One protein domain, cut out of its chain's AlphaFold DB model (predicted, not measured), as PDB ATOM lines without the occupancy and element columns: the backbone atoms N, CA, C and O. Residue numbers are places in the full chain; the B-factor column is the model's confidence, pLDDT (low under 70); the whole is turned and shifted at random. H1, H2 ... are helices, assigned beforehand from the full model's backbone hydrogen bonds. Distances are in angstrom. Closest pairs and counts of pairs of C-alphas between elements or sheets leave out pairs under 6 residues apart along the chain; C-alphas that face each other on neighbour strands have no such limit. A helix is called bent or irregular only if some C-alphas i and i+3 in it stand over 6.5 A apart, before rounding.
ATOM      1  N   PRO A  11      11.375-109.574  53.064       88.12
ATOM      2  CA  PRO A  11      12.542-110.076  53.795       88.12
ATOM      3  C   PRO A  11      13.456-108.951  54.306       88.12
ATOM      4  O   PRO A  11      14.055-109.070  55.373       88.12
ATOM      5  N   ASN A  12      13.533-107.841  53.566       88.50
ATOM      6  CA  ASN A  12      14.286-106.653  53.954       88.50
ATOM      7  C   ASN A  12      13.346-105.441  54.008       88.50
ATOM      8  O   ASN A  12      12.842-104.983  52.978       88.50
ATOM      9  N   LYS A  13      13.111-104.931  55.223       90.38
ATOM     10  CA  LYS A  13      12.160-103.835  55.474       90.38
ATOM     11  C   LYS A  13      12.654-102.516  54.883       90.38
ATOM     12  O   LYS A  13      11.876-101.797  54.263       90.38
ATOM     13  N   THR A  14      13.951-102.242  55.008       87.62
ATOM     14  CA  THR A  14      14.603-101.043  54.464       87.62
ATOM     15  C   THR A  14      14.448-100.971  52.945       87.62
ATOM     16  O   THR A  14      13.994 -99.963  52.412       87.62
ATOM     17  N   SER A  15      14.737-102.070  52.244       86.69
ATOM     18  CA  SER A  15      14.603-102.164  50.787       86.69
ATOM     19  C   SER A  15      13.160-101.990  50.318       86.69
ATOM     20  O   SER A  15      12.931-101.317  49.316       86.69
ATOM     21  N   PHE A  16      12.190-102.570  51.034       90.69
ATOM     22  CA  PHE A  16      10.769-102.400  50.714       90.69
ATOM     23  C   PHE A  16      10.356-100.928  50.804       90.69
ATOM     24  O   PHE A  16       9.785-100.380  49.865       90.69
ATOM     25  N   LEU A  17      10.701-100.265  51.913       91.81
ATOM     26  CA  LEU A  17      10.333 -98.867  52.142       91.81
ATOM     27  C   LEU A  17      11.005 -97.904  51.146       91.81
ATOM     28  O   LEU A  17      10.485 -96.822  50.867       91.81
ATOM     29  N   LEU A  18      12.146 -98.286  50.576       87.69
ATOM     30  CA  LEU A  18      12.832 -97.491  49.563       87.69
ATOM     31  C   LEU A  18      12.239 -97.652  48.160       87.69
ATOM     32  O   LEU A  18      12.057 -96.641  47.485       87.69
ATOM     33  N   LYS A  19      11.922 -98.885  47.743       77.62
ATOM     34  CA  LYS A  19      11.511 -99.212  46.364       77.62
ATOM     35  C   LYS A  19      10.081 -98.818  46.017       77.62
ATOM     36  O   LYS A  19       9.812 -98.516  44.862       77.62
ATOM     37  N   GLU A  20       9.182 -98.850  46.989       76.38
ATOM     38  CA  GLU A  20       7.768 -98.579  46.744       76.38
ATOM     39  C   GLU A  20       7.464 -97.077  46.812       76.38
ATOM     40  O   GLU A  20       8.081 -96.340  47.593       76.38
ATOM     41  N   ASP A  21       6.467 -96.634  46.045       80.12
ATOM     42  CA  ASP A  21       5.876 -95.297  46.159       80.12
ATOM     43  C   ASP A  21       5.127 -95.189  47.492       80.12
ATOM     44  O   ASP A  21       3.921 -95.414  47.592       80.12
ATOM     45  N   LEU A  22       5.884 -94.919  48.558       88.06
ATOM     46  CA  LEU A  22       5.328 -94.638  49.872       88.06
ATOM     47  C   LEU A  22       4.735 -93.234  49.863       88.06
ATOM     48  O   LEU A  22       5.440 -92.262  49.590       88.06
ATOM     49  N   ASP A  23       3.471 -93.140  50.241       92.00
ATOM     50  CA  ASP A  23       2.770 -91.885  50.458       92.00
ATOM     51  C   ASP A  23       2.440 -91.685  51.946       92.00
ATOM     52  O   ASP A  23       2.791 -92.482  52.828       92.00
ATOM     53  N   THR A  24       1.779 -90.568  52.249       92.38
ATOM     54  CA  THR A  24       1.357 -90.238  53.613       92.38
ATOM     55  C   THR A  24       0.307 -91.212  54.143       92.38
ATOM     56  O   THR A  24       0.304 -91.489  55.342       92.38
ATOM     57  N   GLN A  25      -0.534 -91.795  53.283       93.25
ATOM     58  CA  GLN A  25      -1.537 -92.781  53.689       93.25
ATOM     59  C   GLN A  25      -0.868 -94.066  54.189       93.25
ATOM     60  O   GLN A  25      -1.222 -94.579  55.253       93.25
ATOM     61  N   PHE A  26       0.139 -94.571  53.478       94.25
ATOM     62  CA  PHE A  26       0.912 -95.722  53.927       94.25
ATOM     63  C   PHE A  26       1.689 -95.416  55.215       94.25
ATOM     64  O   PHE A  26       1.707 -96.230  56.139       94.25
ATOM     65  N   TYR A  27       2.275 -94.220  55.332       94.06
ATOM     66  CA  TYR A  27       2.936 -93.792  56.571       94.06
ATOM     67  C   TYR A  27       1.973 -93.780  57.773       94.06
ATOM     68  O   TYR A  27       2.320 -94.237  58.864       94.06
ATOM     69  N   GLN A  28       0.729 -93.335  57.581       93.00
ATOM     70  CA  GLN A  28      -0.309 -93.402  58.613       93.00
ATOM     71  C   GLN A  28      -0.660 -94.846  58.995       93.00
ATOM     72  O   GLN A  28      -0.848 -95.120  60.181       93.00
ATOM     73  N   GLN A  29      -0.690 -95.780  58.038       94.06
ATOM     74  CA  GLN A  29      -0.878 -97.206  58.337       94.06
ATOM     75  C   GLN A  29       0.266 -97.761  59.196       94.06
ATOM     76  O   GLN A  29       0.005 -98.498  60.145       94.06
ATOM     77  N   LEU A  30       1.516 -97.367  58.925       94.31
ATOM     78  CA  LEU A  30       2.661 -97.740  59.765       94.31
ATOM     79  C   LEU A  30       2.513 -97.201  61.193       94.31
ATOM     80  O   LEU A  30       2.796 -97.920  62.147       94.31
ATOM     81  N   ASN A  31       2.028 -95.967  61.356       93.62
ATOM     82  CA  ASN A  31       1.765 -95.371  62.673       93.62
ATOM     83  C   ASN A  31       0.596 -96.037  63.421       93.62
ATOM     84  O   ASN A  31       0.554 -95.993  64.650       93.62
ATOM     85  N   ALA A  32      -0.345 -96.647  62.697       93.19
ATOM     86  CA  ALA A  32      -1.498 -97.342  63.269       93.19
ATOM     87  C   ALA A  32      -1.164 -98.742  63.818       93.19
ATOM     88  O   ALA A  32      -1.979 -99.320  64.539       93.19
ATOM     89  N   LEU A  33       0.021 -99.280  63.510       93.69
ATOM     90  CA  LEU A  33       0.506-100.537  64.080       93.69
ATOM     91  C   LEU A  33       0.618-100.455  65.608       93.69
ATOM     92  O   LEU A  33       0.879 -99.390  66.194       93.69
ATOM     93  N   SER A  34       0.479-101.607  66.269       93.62
ATOM     94  CA  SER A  34       0.629-101.676  67.718       93.62
ATOM     95  C   SER A  34       2.029-101.227  68.144       93.62
ATOM     96  O   SER A  34       2.999-101.284  67.386       93.62
ATOM     97  N   LYS A  35       2.154-100.770  69.396       92.00
ATOM     98  CA  LYS A  35       3.449-100.342  69.946       92.00
ATOM     99  C   LYS A  35       4.520-101.428  69.781       92.00
ATOM    100  O   LYS A  35       5.606-101.123  69.305       92.00
ATOM    101  N   LYS A  36       4.176-102.673  70.120       93.50
ATOM    102  CA  LYS A  36       5.081-103.821  70.035       93.50
ATOM    103  C   LYS A  36       5.549-104.069  68.598       93.50
ATOM    104  O   LYS A  36       6.745-104.177  68.370       93.50
ATOM    105  N   GLU A  37       4.630-104.084  67.632       94.69
ATOM    106  CA  GLU A  37       4.986-104.276  66.217       94.69
ATOM    107  C   GLU A  37       5.915-103.169  65.712       94.69
ATOM    108  O   GLU A  37       6.892-103.448  65.021       94.69
ATOM    109  N   ARG A  38       5.657-101.905  66.077       94.62
ATOM    110  CA  ARG A  38       6.527-100.786  65.680       94.62
ATOM    111  C   ARG A  38       7.918-100.885  66.301       94.62
ATOM    112  O   ARG A  38       8.892-100.572  65.625       94.62
ATOM    113  N   GLU A  39       8.021-101.328  67.551       94.00
ATOM    114  CA  GLU A  39       9.306-101.552  68.226       94.00
ATOM    115  C   GLU A  39      10.099-102.696  67.570       94.00
ATOM    116  O   GLU A  39      11.281-102.527  67.275       94.00
ATOM    117  N   GLU A  40       9.448-103.820  67.256       95.25
ATOM    118  CA  GLU A  40      10.066-104.947  66.540       95.25
ATOM    119  C   GLU A  40      10.525-104.541  65.130       95.25
ATOM    120  O   GLU A  40      11.628-104.876  64.692       95.25
ATOM    121  N   LEU A  41       9.712-103.763  64.411       96.06
ATOM    122  CA  LEU A  41      10.074-103.240  63.094       96.06
ATOM    123  C   LEU A  41      11.239-102.251  63.163       96.06
ATOM    124  O   LEU A  41      12.130-102.324  62.319       96.06
ATOM    125  N   ALA A  42      11.264-101.364  64.159       96.50
ATOM    126  CA  ALA A  42      12.376-100.443  64.368       96.50
ATOM    127  C   ALA A  42      13.691-101.202  64.606       96.50
ATOM    128  O   ALA A  42      14.690-100.906  63.948       96.50
ATOM    129  N   GLN A  43      13.675-102.229  65.463       96.00
ATOM    130  CA  GLN A  43      14.827-103.106  65.705       96.00
ATOM    131  C   GLN A  43      15.304-103.784  64.421       96.00
ATOM    132  O   GLN A  43      16.490-103.721  64.099       96.00
ATOM    133  N   ASN A  44      14.383-104.367  63.651       94.69
ATOM    134  CA  ASN A  44      14.709-105.033  62.392       94.69
ATOM    135  C   ASN A  44      15.304-104.066  61.361       94.69
ATOM    136  O   ASN A  44      16.323-104.374  60.749       94.69
ATOM    137  N   ILE A  45      14.704-102.886  61.183       95.88
ATOM    138  CA  ILE A  45      15.179-101.867  60.238       95.88
ATOM    139  C   ILE A  45      16.583-101.391  60.616       95.88
ATOM    140  O   ILE A  45      17.459-101.325  59.754       95.88
ATOM    141  N   VAL A  46      16.817-101.095  61.898       96.19
ATOM    142  CA  VAL A  46      18.133-100.652  62.372       96.19
ATOM    143  C   VAL A  46      19.156-101.785  62.265       96.19
ATOM    144  O   VAL A  46      20.288-101.525  61.869       96.19
ATOM    145  N   ALA A  47      18.794-103.039  62.543       93.06
ATOM    146  CA  ALA A  47      19.700-104.183  62.400       93.06
ATOM    147  C   ALA A  47      20.059-104.494  60.934       93.06
ATOM    148  O   ALA A  47      21.182-104.898  60.647       93.06
ATOM    149  N   GLN A  48      19.127-104.276  60.003       90.88
ATOM    150  CA  GLN A  48      19.308-104.493  58.561       90.88
ATOM    151  C   GLN A  48      19.846-103.257  57.821       90.88
ATOM    152  O   GLN A  48      19.857-103.237  56.588       90.88
ATOM    153  N   ARG A  49      20.224-102.196  58.544       89.62
ATOM    154  CA  ARG A  49      20.607-100.923  57.932       89.62
ATOM    155  C   ARG A  49      21.894-101.056  57.122       89.62
ATOM    156  O   ARG A  49      22.879-101.632  57.575       89.62
ATOM    157  N   ASP A  50      21.880-100.474  55.932       82.75
ATOM    158  CA  ASP A  50      22.979-100.491  54.974       82.75
ATOM    159  C   ASP A  50      23.322 -99.060  54.516       82.75
ATOM    160  O   ASP A  50      22.945 -98.059  55.147       82.75
ATOM    161  N   SER A  51      24.034 -98.945  53.392       78.00
ATOM    162  CA  SER A  51      24.374 -97.671  52.756       78.00
ATOM    163  C   SER A  51      23.156 -96.802  52.405       78.00
ATOM    164  O   SER A  51      23.313 -95.585  52.342       78.00
ATOM    165  N   ASN A  52      21.955 -97.372  52.255       81.56
ATOM    166  CA  ASN A  52      20.731 -96.660  51.876       81.56
ATOM    167  C   ASN A  52      19.901 -96.162  53.067       81.56
ATOM    168  O   ASN A  52      18.917 -95.446  52.882       81.56
ATOM    169  N   PHE A  53      20.274 -96.514  54.296       87.06
ATOM    170  CA  PHE A  53      19.527 -96.124  55.491       87.06
ATOM    171  C   PHE A  53      19.265 -94.601  55.638       87.06
ATOM    172  O   PHE A  53      18.135 -94.240  55.948       87.06
ATOM    173  N   PRO A  54      20.208 -93.681  55.351       86.94
ATOM    174  CA  PRO A  54      19.964 -92.241  55.351       86.94
ATOM    175  C   PRO A  54      18.880 -91.839  54.361       86.94
ATOM    176  O   PRO A  54      18.002 -91.065  54.714       86.94
ATOM    177  N   HIS A  55      18.882 -92.423  53.160       85.56
ATOM    178  CA  HIS A  55      17.850 -92.147  52.166       85.56
ATOM    179  C   HIS A  55      16.467 -92.606  52.654       85.56
ATOM    180  O   HIS A  55      15.474 -91.905  52.464       85.56
ATOM    181  N   LEU A  56      16.404 -93.733  53.375       93.00
ATOM    182  CA  LEU A  56      15.177 -94.147  54.057       93.00
ATOM    183  C   LEU A  56      14.750 -93.111  55.108       93.00
ATOM    184  O   LEU A  56      13.582 -92.730  55.136       93.00
ATOM    185  N   ILE A  57      15.672 -92.644  55.957       95.88
ATOM    186  CA  ILE A  57      15.357 -91.641  56.983       95.88
ATOM    187  C   ILE A  57      14.893 -90.328  56.353       95.88
ATOM    188  O   ILE A  57      13.920 -89.749  56.830       95.88
ATOM    189  N   GLU A  58      15.527 -89.869  55.280       92.75
ATOM    190  CA  GLU A  58      15.105 -88.679  54.544       92.75
ATOM    191  C   GLU A  58      13.679 -88.841  54.007       92.75
ATOM    192  O   GLU A  58      12.816 -88.003  54.279       92.75
ATOM    193  N   LYS A  59      13.404 -89.952  53.311       94.31
ATOM    194  CA  LYS A  59      12.081 -90.267  52.754       94.31
ATOM    195  C   LYS A  59      11.007 -90.299  53.842       94.31
ATOM    196  O   LYS A  59       9.981 -89.634  53.714       94.31
ATOM    197  N   LEU A  60      11.253 -91.012  54.944       96.75
ATOM    198  CA  LEU A  60      10.323 -91.078  56.076       96.75
ATOM    199  C   LEU A  60      10.160 -89.723  56.770       96.75
ATOM    200  O   LEU A  60       9.068 -89.406  57.236       96.75
ATOM    201  N   SER A  61      11.211 -88.903  56.814       97.25
ATOM    202  CA  SER A  61      11.152 -87.561  57.395       97.25
ATOM    203  C   SER A  61      10.270 -86.637  56.564       97.25
ATOM    204  O   SER A  61       9.427 -85.945  57.131       97.25
ATOM    205  N   ARG A  62      10.387 -86.676  55.228       96.69
ATOM    206  CA  ARG A  62       9.493 -85.953  54.304       96.69
ATOM    207  C   ARG A  62       8.036 -86.375  54.505       96.69
ATOM    208  O   ARG A  62       7.174 -85.520  54.682       96.69
ATOM    209  N   LEU A  63       7.764 -87.681  54.571       95.75
ATOM    210  CA  LEU A  63       6.415 -88.202  54.832       95.75
ATOM    211  C   LEU A  63       5.872 -87.766  56.201       95.75
ATOM    212  O   LEU A  63       4.724 -87.336  56.299       95.75
ATOM    213  N   CYS A  64       6.698 -87.816  57.247       96.38
ATOM    214  CA  CYS A  64       6.314 -87.387  58.588       96.38
ATOM    215  C   CYS A  64       6.024 -85.877  58.640       96.38
ATOM    216  O   CYS A  64       5.014 -85.472  59.211       96.38
ATOM    217  N   PHE A  65       6.845 -85.033  58.008       96.56
ATOM    218  CA  PHE A  65       6.578 -83.594  57.919       96.56
ATOM    219  C   PHE A  65       5.347 -83.270  57.070       96.56
ATOM    220  O   PHE A  65       4.608 -82.351  57.417       96.56
ATOM    221  N   ALA A  66       5.087 -84.025  56.001       95.38
ATOM    222  CA  ALA A  66       3.863 -83.882  55.216       95.38
ATOM    223  C   ALA A  66       2.603 -84.234  56.029       95.38
ATOM    224  O   ALA A  66       1.599 -83.536  55.924       95.38
ATOM    225  N   ASP A  67       2.657 -85.283  56.855       94.44
ATOM    226  CA  ASP A  67       1.522 -85.753  57.663       94.44
ATOM    227  C   ASP A  67       1.311 -84.932  58.952       94.44
ATOM    228  O   ASP A  67       0.184 -84.617  59.330       94.44
ATOM    229  N   LYS A  68       2.396 -84.584  59.655       93.94
ATOM    230  CA  LYS A  68       2.357 -83.980  61.001       93.94
ATOM    231  C   LYS A  68       2.756 -82.506  61.037       93.94
ATOM    232  O   LYS A  68       2.656 -81.872  62.092       93.94
ATOM    233  N   GLY A  69       3.236 -81.950  59.926       95.50
ATOM    234  CA  GLY A  69       3.723 -80.576  59.866       95.50
ATOM    235  C   GLY A  69       4.847 -80.310  60.882       95.50
ATOM    236  O   GLY A  69       5.646 -81.204  61.178       95.50
ATOM    237  N   PRO A  70       4.894 -79.110  61.491       96.12
ATOM    238  CA  PRO A  70       5.914 -78.733  62.477       96.12
ATOM    239  C   PRO A  70       5.961 -79.584  63.755       96.12
ATOM    240  O   PRO A  70       6.912 -79.475  64.531       96.12
ATOM    241  N   LEU A  71       4.933 -80.398  64.024       93.69
ATOM    242  CA  LEU A  71       4.947 -81.316  65.162       93.69
ATOM    243  C   LEU A  71       5.850 -82.523  64.900       93.69
ATOM    244  O   LEU A  71       6.354 -83.107  65.859       93.69
ATOM    245  N   PHE A  72       6.093 -82.876  63.632       94.31
ATOM    246  CA  PHE A  72       6.947 -84.001  63.249       94.31
ATOM    247  C   PHE A  72       6.594 -85.263  64.071       94.31
ATOM    248  O   PHE A  72       5.433 -85.494  64.423       94.31
ATOM    249  N   ILE A  73       7.593 -86.045  64.473       92.69
ATOM    250  CA  ILE A  73       7.446 -87.263  65.278       92.69
ATOM    251  C   ILE A  73       6.826 -87.047  66.675       92.69
ATOM    252  O   ILE A  73       6.659 -88.008  67.421       92.69
ATOM    253  N   ARG A  74       6.497 -85.813  67.093       85.69
ATOM    254  CA  ARG A  74       5.879 -85.535  68.406       85.69
ATOM    255  C   ARG A  74       4.439 -86.044  68.503       85.69
ATOM    256  O   ARG A  74       3.977 -86.283  69.619       85.69
ATOM    257  N   GLY A  75       3.739 -86.196  67.376       64.56
ATOM    258  CA  GLY A  75       2.320 -86.557  67.320       64.56
ATOM    259  C   GLY A  75       2.001 -87.925  67.939       64.56
ATOM    260  O   GLY A  75       2.064 -88.945  67.262       64.56
ATOM    261  N   GLY A  76       1.611 -87.942  69.219       60.19
ATOM    262  CA  GLY A  76       1.201 -89.149  69.953       60.19
ATOM    263  C   GLY A  76       2.370 -90.055  70.350       60.19
ATOM    264  O   GLY A  76       3.493 -89.876  69.899       60.19
ATOM    265  N   SER A  77       2.151 -91.057  71.205       59.84
ATOM    266  CA  SER A  77       3.170 -92.051  71.614       59.84
ATOM    267  C   SER A  77       3.622 -92.984  70.473       59.84
ATOM    268  O   SER A  77       4.436 -93.877  70.708       59.84
ATOM    269  N   ALA A  78       3.112 -92.783  69.250       69.19
ATOM    270  CA  ALA A  78       3.003 -93.820  68.237       69.19
ATOM    271  C   ALA A  78       3.683 -93.558  66.875       69.19
ATOM    272  O   ALA A  78       3.402 -94.272  65.919       69.19
ATOM    273  N   ASP A  79       4.601 -92.599  66.771       93.81
ATOM    274  CA  ASP A  79       5.261 -92.333  65.488       93.81
ATOM    275  C   ASP A  79       6.287 -93.427  65.106       93.81
ATOM    276  O   ASP A  79       7.124 -93.836  65.919       93.81
ATOM    277  N   PHE A  80       6.188 -93.926  63.872       95.25
ATOM    278  CA  PHE A  80       7.007 -95.000  63.315       95.25
ATOM    279  C   PHE A  80       8.462 -94.571  63.093       95.25
ATOM    280  O   PHE A  80       9.377 -95.272  63.531       95.25
ATOM    281  N   LEU A  81       8.694 -93.399  62.488       97.00
ATOM    282  CA  LEU A  81      10.043 -92.852  62.320       97.00
ATOM    283  C   LEU A  81      10.690 -92.579  63.682       97.00
ATOM    284  O   LEU A  81      11.851 -92.921  63.893       97.00
ATOM    285  N   GLY A  82       9.931 -92.030  64.633       96.62
ATOM    286  CA  GLY A  82      10.383 -91.813  66.005       96.62
ATOM    287  C   GLY A  82      10.889 -93.095  66.672       96.62
ATOM    288  O   GLY A  82      11.910 -93.054  67.355       96.62
ATOM    289  N   GLY A  83      10.235 -94.236  66.424       95.69
ATOM    290  CA  GLY A  83      10.686 -95.550  66.889       95.69
ATOM    291  C   GLY A  83      12.024 -95.982  66.280       95.69
ATOM    292  O   GLY A  83      12.916 -96.408  67.013       95.69
ATOM    293  N   ILE A  84      12.198 -95.814  64.964       97.38
ATOM    294  CA  ILE A  84      13.460 -96.124  64.262       97.38
ATOM    295  C   ILE A  84      14.608 -95.259  64.797       97.38
ATOM    296  O   ILE A  84      15.691 -95.770  65.084       97.38
ATOM    297  N   LEU A  85      14.376 -93.953  64.955       97.75
ATOM    298  CA  LEU A  85      15.390 -93.020  65.451       97.75
ATOM    299  C   LEU A  85      15.754 -93.295  66.914       97.75
ATOM    300  O   LEU A  85      16.933 -93.260  67.265       97.75
ATOM    301  N   PHE A  86      14.763 -93.600  67.758       96.38
ATOM    302  CA  PHE A  86      15.011 -94.015  69.136       96.38
ATOM    303  C   PHE A  86      15.870 -95.280  69.186       96.38
ATOM    304  O   PHE A  86      16.868 -95.300  69.899       96.38
ATOM    305  N   GLU A  87      15.529 -96.305  68.404       97.44
ATOM    306  CA  GLU A  87      16.276 -97.563  68.379       97.44
ATOM    307  C   GLU A  87      17.718 -97.377  67.887       97.44
ATOM    308  O   GLU A  87      18.642 -97.928  68.489       97.44
ATOM    309  N   LEU A  88      17.932 -96.549  66.855       97.44
ATOM    310  CA  LEU A  88      19.270 -96.189  66.380       97.44
ATOM    311  C   LEU A  88      20.113 -95.599  67.515       97.44
ATOM    312  O   LEU A  88      21.221 -96.070  67.770       97.44
ATOM    313  N   VAL A  89      19.593 -94.580  68.206       97.44
ATOM    314  CA  VAL A  89      20.324 -93.922  69.298       97.44
ATOM    315  C   VAL A  89      20.515 -94.881  70.469       97.44
ATOM    316  O   VAL A  89      21.621 -94.986  70.987       97.44
ATOM    317  N   ARG A  90      19.490 -95.656  70.837       96.19
ATOM    318  CA  ARG A  90      19.560 -96.643  71.921       96.19
ATOM    319  C   ARG A  90      20.674 -97.669  71.699       96.19
ATOM    320  O   ARG A  90      21.418 -97.944  72.634       96.19
ATOM    321  N   GLN A  91      20.831 -98.213  70.488       96.31
ATOM    322  CA  GLN A  91      21.928 -99.147  70.192       96.31
ATOM    323  C   GLN A  91      23.307 -98.494  70.355       96.31
ATOM    324  O   GLN A  91      24.228 -99.136  70.858       96.31
ATOM    325  N   LYS A  92      23.452 -97.218  69.973       95.56
ATOM    326  CA  LYS A  92      24.704 -96.470  70.169       95.56
ATOM    327  C   LYS A  92      24.979 -96.184  71.638       95.56
ATOM    328  O   LYS A  92      26.124 -96.290  72.055       95.56
ATOM    329  N   GLU A  93      23.950 -95.874  72.418       95.19
ATOM    330  CA  GLU A  93      24.071 -95.671  73.863       95.19
ATOM    331  C   GLU A  93      24.474 -96.956  74.590       95.19
ATOM    332  O   GLU A  93      25.344 -96.916  75.451       95.19
ATOM    333  N   LEU A  94      23.918 -98.108  74.204       93.88
ATOM    334  CA  LEU A  94      24.274 -99.404  74.794       93.88
ATOM    335  C   LEU A  94      25.713 -99.848  74.499       93.88
ATOM    336  O   LEU A  94      26.273-100.632  75.257       93.88
ATOM    337  N   ALA A  95      26.305 -99.372  73.404       92.44
ATOM    338  CA  ALA A  95      27.690 -99.673  73.048       92.44
ATOM    339  C   ALA A  95      28.713 -98.780  73.780       92.44
ATOM    340  O   ALA A  95      29.919 -98.984  73.629       92.44
ATOM    341  N   ARG A  96      28.260 -97.770  74.536       93.06
ATOM    342  CA  ARG A  96      29.122 -96.827  75.260       93.06
ATOM    343  C   ARG A  96      29.385 -97.294  76.685       93.06
ATOM    344  O   ARG A  96      28.580 -97.989  77.294       93.06
ATOM    345  N   GLU A  97      30.498 -96.827  77.246       92.62
ATOM    346  CA  GLU A  97      30.684 -96.832  78.699       92.62
ATOM    347  C   GLU A  97      29.521 -96.078  79.358       92.62
ATOM    348  O   GLU A  97      29.154 -94.992  78.904       92.62
ATOM    349  N   GLU A  98      28.964 -96.625  80.441       89.69
ATOM    350  CA  GLU A  98      27.778 -96.070  81.109       89.69
ATOM    351  C   GLU A  98      27.949 -94.581  81.448       89.69
ATOM    352  O   GLU A  98      27.058 -93.775  81.177       89.69
ATOM    353  N   SER A  99      29.132 -94.193  81.937       88.88
ATOM    354  CA  SER A  99      29.500 -92.810  82.280       88.88
ATOM    355  C   SER A  99      29.495 -91.837  81.093       88.88
ATOM    356  O   SER A  99      29.436 -90.627  81.305       88.88
ATOM    357  N   LYS A 100      29.541 -92.346  79.856       90.81
ATOM    358  CA  LYS A 100      29.534 -91.577  78.600       90.81
ATOM    359  C   LYS A 100      28.165 -91.570  77.907       90.81
ATOM    360  O   LYS A 100      28.028 -90.996  76.824       90.81
ATOM    361  N   THR A 101      27.152 -92.203  78.501       93.94
ATOM    362  CA  THR A 101      25.776 -92.168  77.984       93.94
ATOM    363  C   THR A 101      25.112 -90.818  78.261       93.94
ATOM    364  O   THR A 101      25.454 -90.109  79.217       93.94
ATOM    365  N   PHE A 102      24.121 -90.462  77.445       94.25
ATOM    366  CA  PHE A 102      23.290 -89.280  77.643       94.25
ATOM    367  C   PHE A 102      22.572 -89.348  78.989       94.25
ATOM    368  O   PHE A 102      22.578 -88.376  79.740       94.25
ATOM    369  N   ALA A 103      21.978 -90.502  79.309       93.00
ATOM    370  CA  ALA A 103      21.195 -90.685  80.525       93.00
ATOM    371  C   ALA A 103      22.050 -90.499  81.788       93.00
ATOM    372  O   ALA A 103      21.647 -89.759  82.686       93.00
ATOM    373  N   ALA A 104      23.249 -91.093  81.841       91.94
ATOM    374  CA  ALA A 104      24.165 -90.899  82.964       91.94
ATOM    375  C   ALA A 104      24.645 -89.444  83.068       91.94
ATOM    376  O   ALA A 104      24.629 -88.858  84.154       91.94
ATOM    377  N   SER A 105      25.002 -88.832  81.935       89.81
ATOM    378  CA  SER A 105      25.459 -87.439  81.888       89.81
ATOM    379  C   SER A 105      24.373 -86.460  82.343       89.81
ATOM    380  O   SER A 105      24.648 -85.521  83.090       89.81
ATOM    381  N   PHE A 106      23.126 -86.693  81.929       92.00
ATOM    382  CA  PHE A 106      21.980 -85.891  82.341       92.00
ATOM    383  C   PHE A 106      21.655 -86.100  83.822       92.00
ATOM    384  O   PHE A 106      21.455 -85.131  84.547       92.00
ATOM    385  N   LYS A 107      21.687 -87.344  84.320       92.19
ATOM    386  CA  LYS A 107      21.462 -87.653  85.741       92.19
ATOM    387  C   LYS A 107      22.445 -86.928  86.665       92.19
ATOM    388  O   LYS A 107      22.054 -86.516  87.754       92.19
ATOM    389  N   ALA A 108      23.688 -86.723  86.230       88.50
ATOM    390  CA  ALA A 108      24.678 -85.961  86.989       88.50
ATOM    391  C   ALA A 108      24.331 -84.462  87.119       88.50
ATOM    392  O   ALA A 108      24.759 -83.818  88.078       88.50
ATOM    393  N   ARG A 109      23.573 -83.890  86.168       85.25
ATOM    394  CA  ARG A 109      23.154 -82.475  86.140       85.25
ATOM    395  C   ARG A 109      21.737 -82.337  85.562       85.25
ATOM    396  O   ARG A 109      21.568 -81.820  84.460       85.25
ATOM    397  N   PRO A 110      20.700 -82.748  86.306       86.31
ATOM    398  CA  PRO A 110      19.389 -83.047  85.736       86.31
ATOM    399  C   PRO A 110      18.611 -81.821  85.256       86.31
ATOM    400  O   PRO A 110      17.553 -81.981  84.676       86.31
ATOM    401  N   THR A 111      19.093 -80.599  85.477       82.44
ATOM    402  CA  THR A 111      18.432 -79.354  85.052       82.44
ATOM    403  C   THR A 111      19.036 -78.735  83.793       82.44
ATOM    404  O   THR A 111      18.524 -77.725  83.313       82.44
ATOM    405  N   THR A 112      20.117 -79.302  83.250       80.25
ATOM    406  CA  THR A 112      20.805 -78.765  82.069       80.25
ATOM    407  C   THR A 112      21.143 -79.870  81.075       80.25
ATOM    408  O   THR A 112      21.291 -81.036  81.438       80.25
ATOM    409  N   LEU A 113      21.247 -79.515  79.791       85.06
ATOM    410  CA  LEU A 113      21.679 -80.465  78.767       85.06
ATOM    411  C   LEU A 113      23.148 -80.861  79.003       85.06
ATOM    412  O   LEU A 113      23.968 -79.995  79.327       85.06
ATOM    413  N   PRO A 114      23.511 -82.143  78.829       84.56
ATOM    414  CA  PRO A 114      24.853 -82.618  79.137       84.56
ATOM    415  C   PRO A 114      25.863 -82.089  78.116       84.56
ATOM    416  O   PRO A 114      25.939 -82.575  76.985       84.56
ATOM    417  N   LEU A 115      26.649 -81.084  78.514       76.56
ATOM    418  CA  LEU A 115      27.570 -80.403  77.598       76.56
ATOM    419  C   LEU A 115      28.708 -81.304  77.093       76.56
ATOM    420  O   LEU A 115      29.158 -81.141  75.964       76.56
ATOM    421  N   ASN A 116      29.119 -82.290  77.883       75.62
ATOM    422  CA  ASN A 116      30.204 -83.203  77.518       75.62
ATOM    423  C   ASN A 116      29.704 -84.446  76.766       75.62
ATOM    424  O   ASN A 116      30.487 -85.344  76.477       75.62
ATOM    425  N   TYR A 117      28.399 -84.537  76.497       86.62
ATOM    426  CA  TYR A 117      27.855 -85.624  75.700       86.62
ATOM    427  C   TYR A 117      28.033 -85.324  74.212       86.62
ATOM    428  O   TYR A 117      27.593 -84.283  73.711       86.62
ATOM    429  N   GLU A 118      28.650 -86.272  73.517       87.75
ATOM    430  CA  GLU A 118      28.879 -86.231  72.079       87.75
ATOM    431  C   GLU A 118      27.960 -87.219  71.369       87.75
ATOM    432  O   GLU A 118      27.918 -88.405  71.711       87.75
ATOM    433  N   PHE A 119      27.244 -86.761  70.345       91.25
ATOM    434  CA  PHE A 119      26.486 -87.658  69.477       91.25
ATOM    435  C   PHE A 119      27.424 -88.595  68.706       91.25
ATOM    436  O   PHE A 119      28.505 -88.200  68.273       91.25
ATOM    437  N   ASP A 120      26.988 -89.839  68.506       92.19
ATOM    438  CA  ASP A 120      27.659 -90.764  67.589       92.19
ATOM    439  C   ASP A 120      27.685 -90.181  66.167       92.19
ATOM    440  O   ASP A 120      26.732 -89.515  65.760       92.19
ATOM    441  N   LYS A 121      28.744 -90.456  65.393       84.50
ATOM    442  CA  LYS A 121      28.910 -89.908  64.035       84.50
ATOM    443  C   LYS A 121      27.718 -90.220  63.122       84.50
ATOM    444  O   LYS A 121      27.256 -89.346  62.395       84.50
ATOM    445  N   GLU A 122      27.180 -91.440  63.200       85.88
ATOM    446  CA  GLU A 122      26.007 -91.841  62.414       85.88
ATOM    447  C   GLU A 122      24.758 -91.066  62.859       85.88
ATOM    448  O   GLU A 122      23.991 -90.593  62.024       85.88
ATOM    449  N   VAL A 123      24.581 -90.872  64.171       94.19
ATOM    450  CA  VAL A 123      23.458 -90.108  64.739       94.19
ATOM    451  C   VAL A 123      23.535 -88.635  64.340       94.19
ATOM    452  O   VAL A 123      22.518 -88.083  63.921       94.19
ATOM    453  N   LYS A 124      24.724 -88.012  64.405       89.69
ATOM    454  CA  LYS A 124      24.937 -86.626  63.956       89.69
ATOM    455  C   LYS A 124      24.468 -86.448  62.521       89.69
ATOM    456  O   LYS A 124      23.638 -85.592  62.242       89.69
ATOM    457  N   ALA A 125      24.957 -87.289  61.619       82.69
ATOM    458  CA  ALA A 125      24.643 -87.157  60.208       82.69
ATOM    459  C   ALA A 125      23.156 -87.407  59.904       82.69
ATOM    460  O   ALA A 125      22.561 -86.682  59.108       82.69
ATOM    461  N   ILE A 126      22.517 -88.361  60.591       92.56
ATOM    462  CA  ILE A 126      21.069 -88.575  60.479       92.56
ATOM    463  C   ILE A 126      20.280 -87.357  60.981       92.56
ATOM    464  O   ILE A 126      19.338 -86.923  60.323       92.56
ATOM    465  N   PHE A 127      20.660 -86.758  62.110       95.81
ATOM    466  CA  PHE A 127      19.997 -85.553  62.615       95.81
ATOM    467  C   PHE A 127      20.212 -84.342  61.701       95.81
ATOM    468  O   PHE A 127      19.262 -83.596  61.460       95.81
ATOM    469  N   SER A 128      21.406 -84.177  61.125       89.19
ATOM    470  CA  SER A 128      21.686 -83.148  60.117       89.19
ATOM    471  C   SER A 128      20.823 -83.314  58.864       89.19
ATOM    472  O   SER A 128      20.296 -82.331  58.340       89.19
ATOM    473  N   LEU A 129      20.601 -84.553  58.419       90.19
ATOM    474  CA  LEU A 129      19.710 -84.852  57.297       90.19
ATOM    475  C   LEU A 129      18.253 -84.482  57.608       90.19
ATOM    476  O   LEU A 129      17.596 -83.825  56.803       90.19
ATOM    477  N   ILE A 130      17.753 -84.831  58.798       96.56
ATOM    478  CA  ILE A 130      16.397 -84.450  59.230       96.56
ATOM    479  C   ILE A 130      16.259 -82.922  59.294       96.56
ATOM    480  O   ILE A 130      15.244 -82.377  58.855       96.56
ATOM    481  N   LYS A 131      17.286 -82.215  59.788       95.62
ATOM    482  CA  LYS A 131      17.326 -80.745  59.806       95.62
ATOM    483  C   LYS A 131      17.208 -80.157  58.406       95.62
ATOM    484  O   LYS A 131      16.410 -79.243  58.216       95.62
ATOM    485  N   LYS A 132      17.955 -80.694  57.435       90.31
ATOM    486  CA  LYS A 132      17.883 -80.270  56.030       90.31
ATOM    487  C   LYS A 132      16.449 -80.384  55.504       90.31
ATOM    488  O   LYS A 132      15.907 -79.403  55.003       90.31
ATOM    489  N   VAL A 133      15.792 -81.528  55.717       94.94
ATOM    490  CA  VAL A 133      14.385 -81.713  55.317       94.94
ATOM    491  C   VAL A 133      13.469 -80.694  56.010       94.94
ATOM    492  O   VAL A 133      12.610 -80.095  55.366       94.94
ATOM    493  N   ALA A 134      13.662 -80.441  57.307       97.00
ATOM    494  CA  ALA A 134      12.874 -79.448  58.040       97.00
ATOM    495  C   ALA A 134      13.043 -78.024  57.474       97.00
ATOM    496  O   ALA A 134      12.064 -77.283  57.379       97.00
ATOM    497  N   GLN A 135      14.262 -77.647  57.077       93.88
ATOM    498  CA  GLN A 135      14.566 -76.353  56.455       93.88
ATOM    499  C   GLN A 135      13.890 -76.207  55.086       93.88
ATOM    500  O   GLN A 135      13.298 -75.165  54.807       93.88
ATOM    501  N   GLU A 136      13.905 -77.255  54.261       93.12
ATOM    502  CA  GLU A 136      13.216 -77.267  52.964       93.12
ATOM    503  C   GLU A 136      11.697 -77.072  53.123       93.12
ATOM    504  O   GLU A 136      11.086 -76.270  52.408       93.12
ATOM    505  N   TYR A 137      11.078 -77.748  54.101       96.31
ATOM    506  CA  TYR A 137       9.660 -77.549  54.423       96.31
ATOM    507  C   TYR A 137       9.387 -76.150  54.977       96.31
ATOM    508  O   TYR A 137       8.401 -75.528  54.579       96.31
ATOM    509  N   ALA A 138      10.256 -75.630  55.850       95.81
ATOM    510  CA  ALA A 138      10.127 -74.276  56.382       95.81
ATOM    511  C   ALA A 138      10.129 -73.227  55.264       95.81
ATOM    512  O   ALA A 138       9.282 -72.332  55.272       95.81
ATOM    513  N   ALA A 139      11.025 -73.369  54.282       93.69
ATOM    514  CA  ALA A 139      11.103 -72.491  53.120       93.69
ATOM    515  C   ALA A 139       9.865 -72.626  52.217       93.69
ATOM    516  O   ALA A 139       9.227 -71.627  51.885       93.69
ATOM    517  N   THR A 140       9.481 -73.859  51.878       95.50
ATOM    518  CA  THR A 140       8.351 -74.143  50.974       95.50
ATOM    519  C   THR A 140       7.016 -73.673  51.557       95.50
ATOM    520  O   THR A 140       6.202 -73.075  50.858       95.50
ATOM    521  N   GLN A 141       6.796 -73.917  52.850       95.44
ATOM    522  CA  GLN A 141       5.550 -73.591  53.553       95.44
ATOM    523  C   GLN A 141       5.577 -72.204  54.212       95.44
ATOM    524  O   GLN A 141       4.595 -71.814  54.841       95.44
ATOM    525  N   LYS A 142       6.695 -71.467  54.107       95.31
ATOM    526  CA  LYS A 142       6.938 -70.182  54.789       95.31
ATOM    527  C   LYS A 142       6.629 -70.249  56.291       95.31
ATOM    528  O   LYS A 142       5.961 -69.378  56.845       95.31
ATOM    529  N   ASN A 143       7.085 -71.315  56.945       96.31
ATOM    530  CA  ASN A 143       6.791 -71.595  58.347       96.31
ATOM    531  C   ASN A 143       8.049 -72.056  59.092       96.31
ATOM    532  O   ASN A 143       8.440 -73.219  59.040       96.31
ATOM    533  N   GLU A 144       8.662 -71.161  59.856       95.06
ATOM    534  CA  GLU A 144       9.893 -71.456  60.603       95.06
ATOM    535  C   GLU A 144       9.698 -72.486  61.727       95.06
ATOM    536  O   GLU A 144      10.670 -73.058  62.227       95.06
ATOM    537  N   ASN A 145       8.449 -72.791  62.108       96.25
ATOM    538  CA  ASN A 145       8.171 -73.754  63.173       96.25
ATOM    539  C   ASN A 145       8.656 -75.174  62.849       96.25
ATOM    540  O   ASN A 145       8.899 -75.939  63.783       96.25
ATOM    541  N   PHE A 146       8.816 -75.525  61.565       95.94
ATOM    542  CA  PHE A 146       9.413 -76.802  61.158       95.94
ATOM    543  C   PHE A 146      10.826 -76.974  61.733       95.94
ATOM    544  O   PHE A 146      11.150 -78.043  62.245       95.94
ATOM    545  N   VAL A 147      11.639 -75.912  61.718       94.69
ATOM    546  CA  VAL A 147      13.005 -75.920  62.266       94.69
ATOM    547  C   VAL A 147      12.986 -75.617  63.763       94.69
ATOM    548  O   VAL A 147      13.598 -76.343  64.542       94.69
ATOM    549  N   LYS A 148      12.229 -74.598  64.191       94.19
ATOM    550  CA  LYS A 148      12.201 -74.132  65.589       94.19
ATOM    551  C   LYS A 148      11.841 -75.233  66.592       94.19
ATOM    552  O   LYS A 148      12.370 -75.233  67.701       94.19
ATOM    553  N   ASN A 149      10.948 -76.150  66.213       94.75
ATOM    554  CA  ASN A 149      10.467 -77.217  67.093       94.75
ATOM    555  C   ASN A 149      11.214 -78.546  66.919       94.75
ATOM    556  O   ASN A 149      11.008 -79.457  67.725       94.75
ATOM    557  N   LEU A 150      12.063 -78.679  65.893       96.50
ATOM    558  CA  LEU A 150      12.678 -79.951  65.508       96.50
ATOM    559  C   LEU A 150      13.405 -80.616  66.680       96.50
ATOM    560  O   LEU A 150      13.145 -81.778  67.004       96.50
ATOM    561  N   TRP A 151      14.275 -79.863  67.350       96.06
ATOM    562  CA  TRP A 151      15.116 -80.397  68.414       96.06
ATOM    563  C   TRP A 151      14.320 -80.757  69.668       96.06
ATOM    564  O   TRP A 151      14.592 -81.785  70.281       96.06
ATOM    565  N   SER A 152      13.261 -80.009  69.991       95.50
ATOM    566  CA  SER A 152      12.320 -80.379  71.062       95.50
ATOM    567  C   SER A 152      11.562 -81.667  70.735       95.50
ATOM    568  O   SER A 152      11.440 -82.554  71.584       95.50
ATOM    569  N   ASN A 153      11.116 -81.828  69.486       95.69
ATOM    570  CA  ASN A 153      10.415 -83.031  69.038       95.69
ATOM    571  C   ASN A 153      11.325 -84.273  69.108       95.69
ATOM    572  O   ASN A 153      10.910 -85.305  69.643       95.69
ATOM    573  N   LEU A 154      12.573 -84.161  68.637       95.94
ATOM    574  CA  LEU A 154      13.579 -85.227  68.719       95.94
ATOM    575  C   LEU A 154      13.978 -85.528  70.169       95.94
ATOM    576  O   LEU A 154      13.952 -86.689  70.575       95.94
ATOM    577  N   ALA A 155      14.266 -84.506  70.980       95.31
ATOM    578  CA  ALA A 155      14.594 -84.653  72.398       95.31
ATOM    579  C   ALA A 155      13.504 -85.413  73.163       95.31
ATOM    580  O   ALA A 155      13.792 -86.357  73.902       95.31
ATOM    581  N   ASN A 156      12.244 -85.060  72.917       93.75
ATOM    582  CA  ASN A 156      11.105 -85.710  73.544       93.75
ATOM    583  C   ASN A 156      10.935 -87.179  73.138       93.75
ATOM    584  O   ASN A 156      10.514 -87.994  73.955       93.75
ATOM    585  N   LYS A 157      11.220 -87.526  71.880       92.94
ATOM    586  CA  LYS A 157      11.010 -88.888  71.374       92.94
ATOM    587  C   LYS A 157      12.179 -89.828  71.570       92.94
ATOM    588  O   LYS A 157      11.955 -91.024  71.701       92.94
ATOM    589  N   ILE A 158      13.387 -89.293  71.595       94.56
ATOM    590  CA  ILE A 158      14.604 -90.095  71.582       94.56
ATOM    591  C   ILE A 158      15.250 -90.077  72.961       94.56
ATOM    592  O   ILE A 158      15.494 -91.126  73.543       94.56
ATOM    593  N   PHE A 159      15.484 -88.891  73.516       93.81
ATOM    594  CA  PHE A 159      16.290 -88.747  74.726       93.81
ATOM    595  C   PHE A 159      15.464 -88.880  76.005       93.81
ATOM    596  O   PHE A 159      15.936 -89.475  76.970       93.81
ATOM    597  N   ASN A 160      14.214 -88.408  76.012       92.69
ATOM    598  CA  ASN A 160      13.339 -88.569  77.174       92.69
ATOM    599  C   ASN A 160      13.148 -90.052  77.559       92.69
ATOM    600  O   ASN A 160      13.376 -90.383  78.719       92.69
ATOM    601  N   PRO A 161      12.843 -90.991  76.636       91.44
ATOM    602  CA  PRO A 161      12.719 -92.403  77.003       91.44
ATOM    603  C   PRO A 161      14.016 -93.037  77.530       91.44
ATOM    604  O   PRO A 161      13.942 -93.896  78.406       91.44
ATOM    605  N   LEU A 162      15.193 -92.600  77.056       90.88
ATOM    606  CA  LEU A 162      16.487 -93.063  77.584       90.88
ATOM    607  C   LEU A 162      16.676 -92.660  79.050       90.88
ATOM    608  O   LEU A 162      17.191 -93.434  79.849       90.88
ATOM    609  N   VAL A 163      16.230 -91.454  79.401       89.06
ATOM    610  CA  VAL A 163      16.272 -90.930  80.770       89.06
ATOM    611  C   VAL A 163      15.213 -91.602  81.655       89.06
ATOM    612  O   VAL A 163      15.493 -91.960  82.799       89.06
ATOM    613  N   LEU A 164      14.005 -91.826  81.126       84.44
ATOM    614  CA  LEU A 164      12.885 -92.446  81.845       84.44
ATOM    615  C   LEU A 164      13.118 -93.914  82.204       84.44
ATOM    616  O   LEU A 164      12.551 -94.382  83.191       84.44
ATOM    617  N   ALA A 165      13.970 -94.628  81.465       77.19
ATOM    618  CA  ALA A 165      14.364 -95.996  81.804       77.19
ATOM    619  C   ALA A 165      14.974 -96.119  83.220       77.19
ATOM    620  O   ALA A 165      15.009 -97.212  83.779       77.19
ATOM    621  N   ALA A 166      15.397 -95.003  83.831       67.69
ATOM    622  CA  ALA A 166      15.884 -94.945  85.206       67.69
ATOM    623  C   ALA A 166      14.781 -94.950  86.292       67.69
ATOM    624  O   ALA A 166      15.119 -94.981  87.473       67.69
ATOM    625  N   ASN A 167      13.488 -94.908  85.928       75.94
ATOM    626  CA  ASN A 167      12.334 -94.860  86.849       75.94
ATOM    627  C   ASN A 167      12.368 -93.711  87.885       75.94
ATOM    628  O   ASN A 167      11.825 -93.833  88.982       75.94
ATOM    629  N   ASP A 168      12.972 -92.573  87.535       84.06
ATOM    630  CA  ASP A 168      13.065 -91.387  88.396       84.06
ATOM    631  C   ASP A 168      12.118 -90.273  87.907       84.06
ATOM    632  O   ASP A 168      12.335 -89.639  86.871       84.06
ATOM    633  N   LEU A 169      11.053 -90.018  88.677       84.50
ATOM    634  CA  LEU A 169      10.035 -89.005  88.368       84.50
ATOM    635  C   LEU A 169      10.573 -87.565  88.386       84.50
ATOM    636  O   LEU A 169      10.068 -86.714  87.650       84.50
ATOM    637  N   ASN A 170      11.574 -87.265  89.215       87.69
ATOM    638  CA  ASN A 170      12.172 -85.930  89.240       87.69
ATOM    639  C   ASN A 170      13.046 -85.724  88.006       87.69
ATOM    640  O   ASN A 170      12.990 -84.664  87.382       87.69
ATOM    641  N   LEU A 171      13.784 -86.758  87.608       88.81
ATOM    642  CA  LEU A 171      14.581 -86.742  86.388       88.81
ATOM    643  C   LEU A 171      13.699 -86.573  85.138       88.81
ATOM    644  O   LEU A 171      14.005 -85.745  84.281       88.81
ATOM    645  N   ALA A 172      12.555 -87.264  85.090       86.56
ATOM    646  CA  ALA A 172      11.529 -87.099  84.059       86.56
ATOM    647  C   ALA A 172      11.026 -85.651  83.950       86.56
ATOM    648  O   ALA A 172      10.972 -85.071  82.863       86.56
ATOM    649  N   ARG A 173      10.668 -85.047  85.094       90.56
ATOM    650  CA  ARG A 173      10.174 -83.664  85.152       90.56
ATOM    651  C   ARG A 173      11.231 -82.681  84.665       90.56
ATOM    652  O   ARG A 173      10.911 -81.781  83.890       90.56
ATOM    653  N   ASN A 174      12.480 -82.861  85.087       92.44
ATOM    654  CA  ASN A 174      13.545 -81.953  84.687       92.44
ATOM    655  C   ASN A 174      13.887 -82.096  83.196       92.44
ATOM    656  O   ASN A 174      14.071 -81.085  82.519       92.44
ATOM    657  N   MET A 175      13.874 -83.318  82.651       92.75
ATOM    658  CA  MET A 175      14.031 -83.536  81.210       92.75
ATOM    659  C   MET A 175      12.921 -82.836  80.421       92.75
ATOM    660  O   MET A 175      13.196 -82.163  79.429       92.75
ATOM    661  N   GLN A 176      11.673 -82.901  80.890       92.12
ATOM    662  CA  GLN A 176      10.563 -82.196  80.250       92.12
ATOM    663  C   GLN A 176      10.722 -80.665  80.298       92.12
ATOM    664  O   GLN A 176      10.377 -79.982  79.328       92.12
ATOM    665  N   ALA A 177      11.257 -80.118  81.394       90.56
ATOM    666  CA  ALA A 177      11.557 -78.689  81.508       90.56
ATOM    667  C   ALA A 177      12.629 -78.259  80.493       90.56
ATOM    668  O   ALA A 177      12.444 -77.270  79.784       90.56
ATOM    669  N   VAL A 178      13.695 -79.052  80.349       90.25
ATOM    670  CA  VAL A 178      14.741 -78.841  79.336       90.25
ATOM    671  C   VAL A 178      14.172 -78.936  77.917       90.25
ATOM    672  O   VAL A 178      14.435 -78.063  77.096       90.25
ATOM    673  N   ILE A 179      13.330 -79.936  77.636       93.25
ATOM    674  CA  ILE A 179      12.676 -80.122  76.328       93.25
ATOM    675  C   ILE A 179      11.794 -78.932  75.940       93.25
ATOM    676  O   ILE A 179      11.633 -78.626  74.754       93.25
ATOM    677  N   SER A 180      11.202 -78.273  76.932       91.12
ATOM    678  CA  SER A 180      10.321 -77.124  76.721       91.12
ATOM    679  C   SER A 180      11.101 -75.832  76.443       91.12
ATOM    680  O   SER A 180      10.532 -74.895  75.888       91.12
ATOM    681  N   ASN A 181      12.400 -75.786  76.765       89.31
ATOM    682  CA  ASN A 181      13.285 -74.683  76.405       89.31
ATOM    683  C   ASN A 181      13.855 -74.894  74.992       89.31
ATOM    684  O   ASN A 181      14.969 -75.389  74.805       89.31
ATOM    685  N   THR A 182      13.064 -74.521  73.983       89.38
ATOM    686  CA  THR A 182      13.415 -74.712  72.567       89.38
ATOM    687  C   THR A 182      14.700 -73.989  72.169       89.38
ATOM    688  O   THR A 182      15.463 -74.524  71.379       89.38
ATOM    689  N   GLU A 183      14.969 -72.802  72.713       82.38
ATOM    690  CA  GLU A 183      16.170 -72.028  72.373       82.38
ATOM    691  C   GLU A 183      17.445 -72.729  72.853       82.38
ATOM    692  O   GLU A 183      18.356 -72.962  72.060       82.38
ATOM    693  N   ALA A 184      17.478 -73.150  74.121       78.50
ATOM    694  CA  ALA A 184      18.621 -73.873  74.673       78.50
ATOM    695  C   ALA A 184      18.858 -75.210  73.955       78.50
ATOM    696  O   ALA A 184      20.004 -75.580  73.698       78.50
ATOM    697  N   LEU A 185      17.783 -75.923  73.603       89.50
ATOM    698  CA  LEU A 185      17.875 -77.142  72.802       89.50
ATOM    699  C   LEU A 185      18.429 -76.874  71.408       89.50
ATOM    700  O   LEU A 185      19.291 -77.624  70.957       89.50
ATOM    701  N   ASN A 186      17.961 -75.816  70.744       86.44
ATOM    702  CA  ASN A 186      18.457 -75.466  69.425       86.44
ATOM    703  C   ASN A 186      19.957 -75.196  69.489       86.44
ATOM    704  O   ASN A 186      20.718 -75.903  68.838       86.44
ATOM    705  N   SER A 187      20.402 -74.303  70.370       78.88
ATOM    706  CA  SER A 187      21.831 -74.031  70.556       78.88
ATOM    707  C   SER A 187      22.640 -75.295  70.887       78.88
ATOM    708  O   SER A 187      23.737 -75.485  70.367       78.88
ATOM    709  N   TYR A 188      22.098 -76.197  71.711       84.38
ATOM    710  CA  TYR A 188      22.766 -77.447  72.079       84.38
ATOM    711  C   TYR A 188      22.968 -78.404  70.901       84.38
ATOM    712  O   TYR A 188      24.059 -78.964  70.759       84.38
ATOM    713  N   PHE A 189      21.922 -78.630  70.099       91.81
ATOM    714  CA  PHE A 189      21.984 -79.521  68.944       91.81
ATOM    715  C   PHE A 189      22.839 -78.909  67.839       91.81
ATOM    716  O   PHE A 189      23.714 -79.594  67.324       91.81
ATOM    717  N   GLU A 190      22.668 -77.622  67.533       87.56
ATOM    718  CA  GLU A 190      23.461 -76.928  66.513       87.56
ATOM    719  C   GLU A 190      24.966 -77.038  66.788       87.56
ATOM    720  O   GLU A 190      25.722 -77.485  65.928       87.56
ATOM    721  N   ALA A 191      25.389 -76.772  68.026       78.19
ATOM    722  CA  ALA A 191      26.792 -76.889  68.421       78.19
ATOM    723  C   ALA A 191      27.364 -78.319  68.319       78.19
ATOM    724  O   ALA A 191      28.576 -78.485  68.289       78.19
ATOM    725  N   ARG A 192      26.522 -79.362  68.312       84.81
ATOM    726  CA  ARG A 192      26.953 -80.779  68.282       84.81
ATOM    727  C   ARG A 192      26.784 -81.452  66.930       84.81
ATOM    728  O   ARG A 192      27.402 -82.491  66.693       84.81
ATOM    729  N   LEU A 193      25.914 -80.910  66.088       84.94
ATOM    730  CA  LEU A 193      25.713 -81.355  64.712       84.94
ATOM    731  C   LEU A 193      26.701 -80.694  63.756       84.94
ATOM    732  O   LEU A 193      27.038 -81.280  62.728       84.94
ATOM    733  N   ASN A 194      27.206 -79.520  64.123       71.62
ATOM    734  CA  ASN A 194      28.382 -78.954  63.492       71.62
ATOM    735  C   ASN A 194      29.595 -79.768  63.957       71.62
ATOM    736  O   ASN A 194      30.030 -79.668  65.099       71.62
TER     737      ASN A 194
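Overview. This is residues 11 to 194 of the 317 residues of an uncharacterized protein of Legionella brunensis (UniProt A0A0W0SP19). The domain is a heap of crossed helices in which H4, H5 and H9 make the core. H1, H2 and H3 cover one end of it; H6 and H10 pack on H9 at the other end, while long H7, with little H8, packs on H4, and H11 crosses between H9 and H7. The printed part has 184 residues with eleven named helices, H1 to H11 in order, and no named strand: the class is all helix, with 137 residues in helices, and the packing is mostly crossed. It is compact, with a radius of gyration of the C-alphas of 15.9 A, and spans 46 by 39 by 29 A.

Arrangement. H1, residues 13 to 19, touches H3, residues 35 to 47, about perpendicular at 77 degrees; H3 takes part with residues 41 to 45 alone, and the closest C-alphas, of Thr 14 and Ile 45, are 5.9 A apart. H4, residues 53 to 74, is the hub and touches six helices. It is irregular, with C-alphas 67 and 70 standing 9.6 A apart, and has a kink of 120 degrees near residue 68. With residues 53 to 59 alone it touches H1, at 89 degrees, about perpendicular, closest at the C-alphas of Leu 18 and Leu 56, 6.1 A. With residues 60 to 67 alone it touches H2, residues 24 to 32, closest at the C-alphas of Thr 24 and Leu 63, 5.6 A. H5, residues 80 to 94, touches H3 at a steep tilt of 59 degrees, the same way, with the C-alphas of Ala 42 and Ile 84 closest at 4.5 A. H7, residues 121 to 141, touches H4 at a steep tilt of 50 degrees, the same way; the closest C-alphas, of Ser 61 and Ile 130, are 6.4 A apart. H8, residues 145 to 148, touches H4 at residues 69 to 72 alone, where the C-alphas of Pro 70 and Phe 146 come closest at 4.2 A. H9, residues 150 to 164, touches H5 at a steep tilt of 53 degrees, the same way, with the C-alphas of Phe 86 and Ile 158 closest at 4.6 A. With residues 159 to 163 alone H9 touches H6, residues 102 to 108, closest at the C-alphas of Ala 103 and Val 163, 4.9 A. H10, residues 169 to 180, forms a helical hairpin with H9, at a shallow tilt of 9 degrees, opposite ways; the C-alphas of Ser 152 and Ile 179 are closest at 5.3 A. H11, residues 182 to 193, touches H7 with residues 192 to 193 alone, closest at the C-alphas of Lys 124 and Leu 193, 5.4 A. Every O i to N i+4 pair is within hydrogen-bond range in H1, H2, H3, H5, H6, H7, H10 and H11; in H4 13 of 18 are, in H9 8 of 11, and H8 is too short for such a pair.

Along the chain. H1 begins at C-alpha 13, (12.160, -103.835, 55.474). From first to last C-alpha, H3 measures 18.3 A, H4 21.6 A, H5 21.2 A, H7 30.4 A, H9 20.6 A, H10 16.6 A and H11 16.0 A. H7 begins at C-alpha 121, (28.910, -89.908, 64.035), and H11 ends at C-alpha 193, (25.713, -81.355, 64.712).

Size, cuts and confidence. The two C-alphas farthest apart, of Asp 21 and Ala 108, are 45.9 A from each other. The printed part has no cut. The link from H6 to H7, residues 109 to 120, is long, and that from H5 to H6 is short. The mean pLDDT of the printed part is 90.3; residues 75 to 78 and residue 166 are under 70.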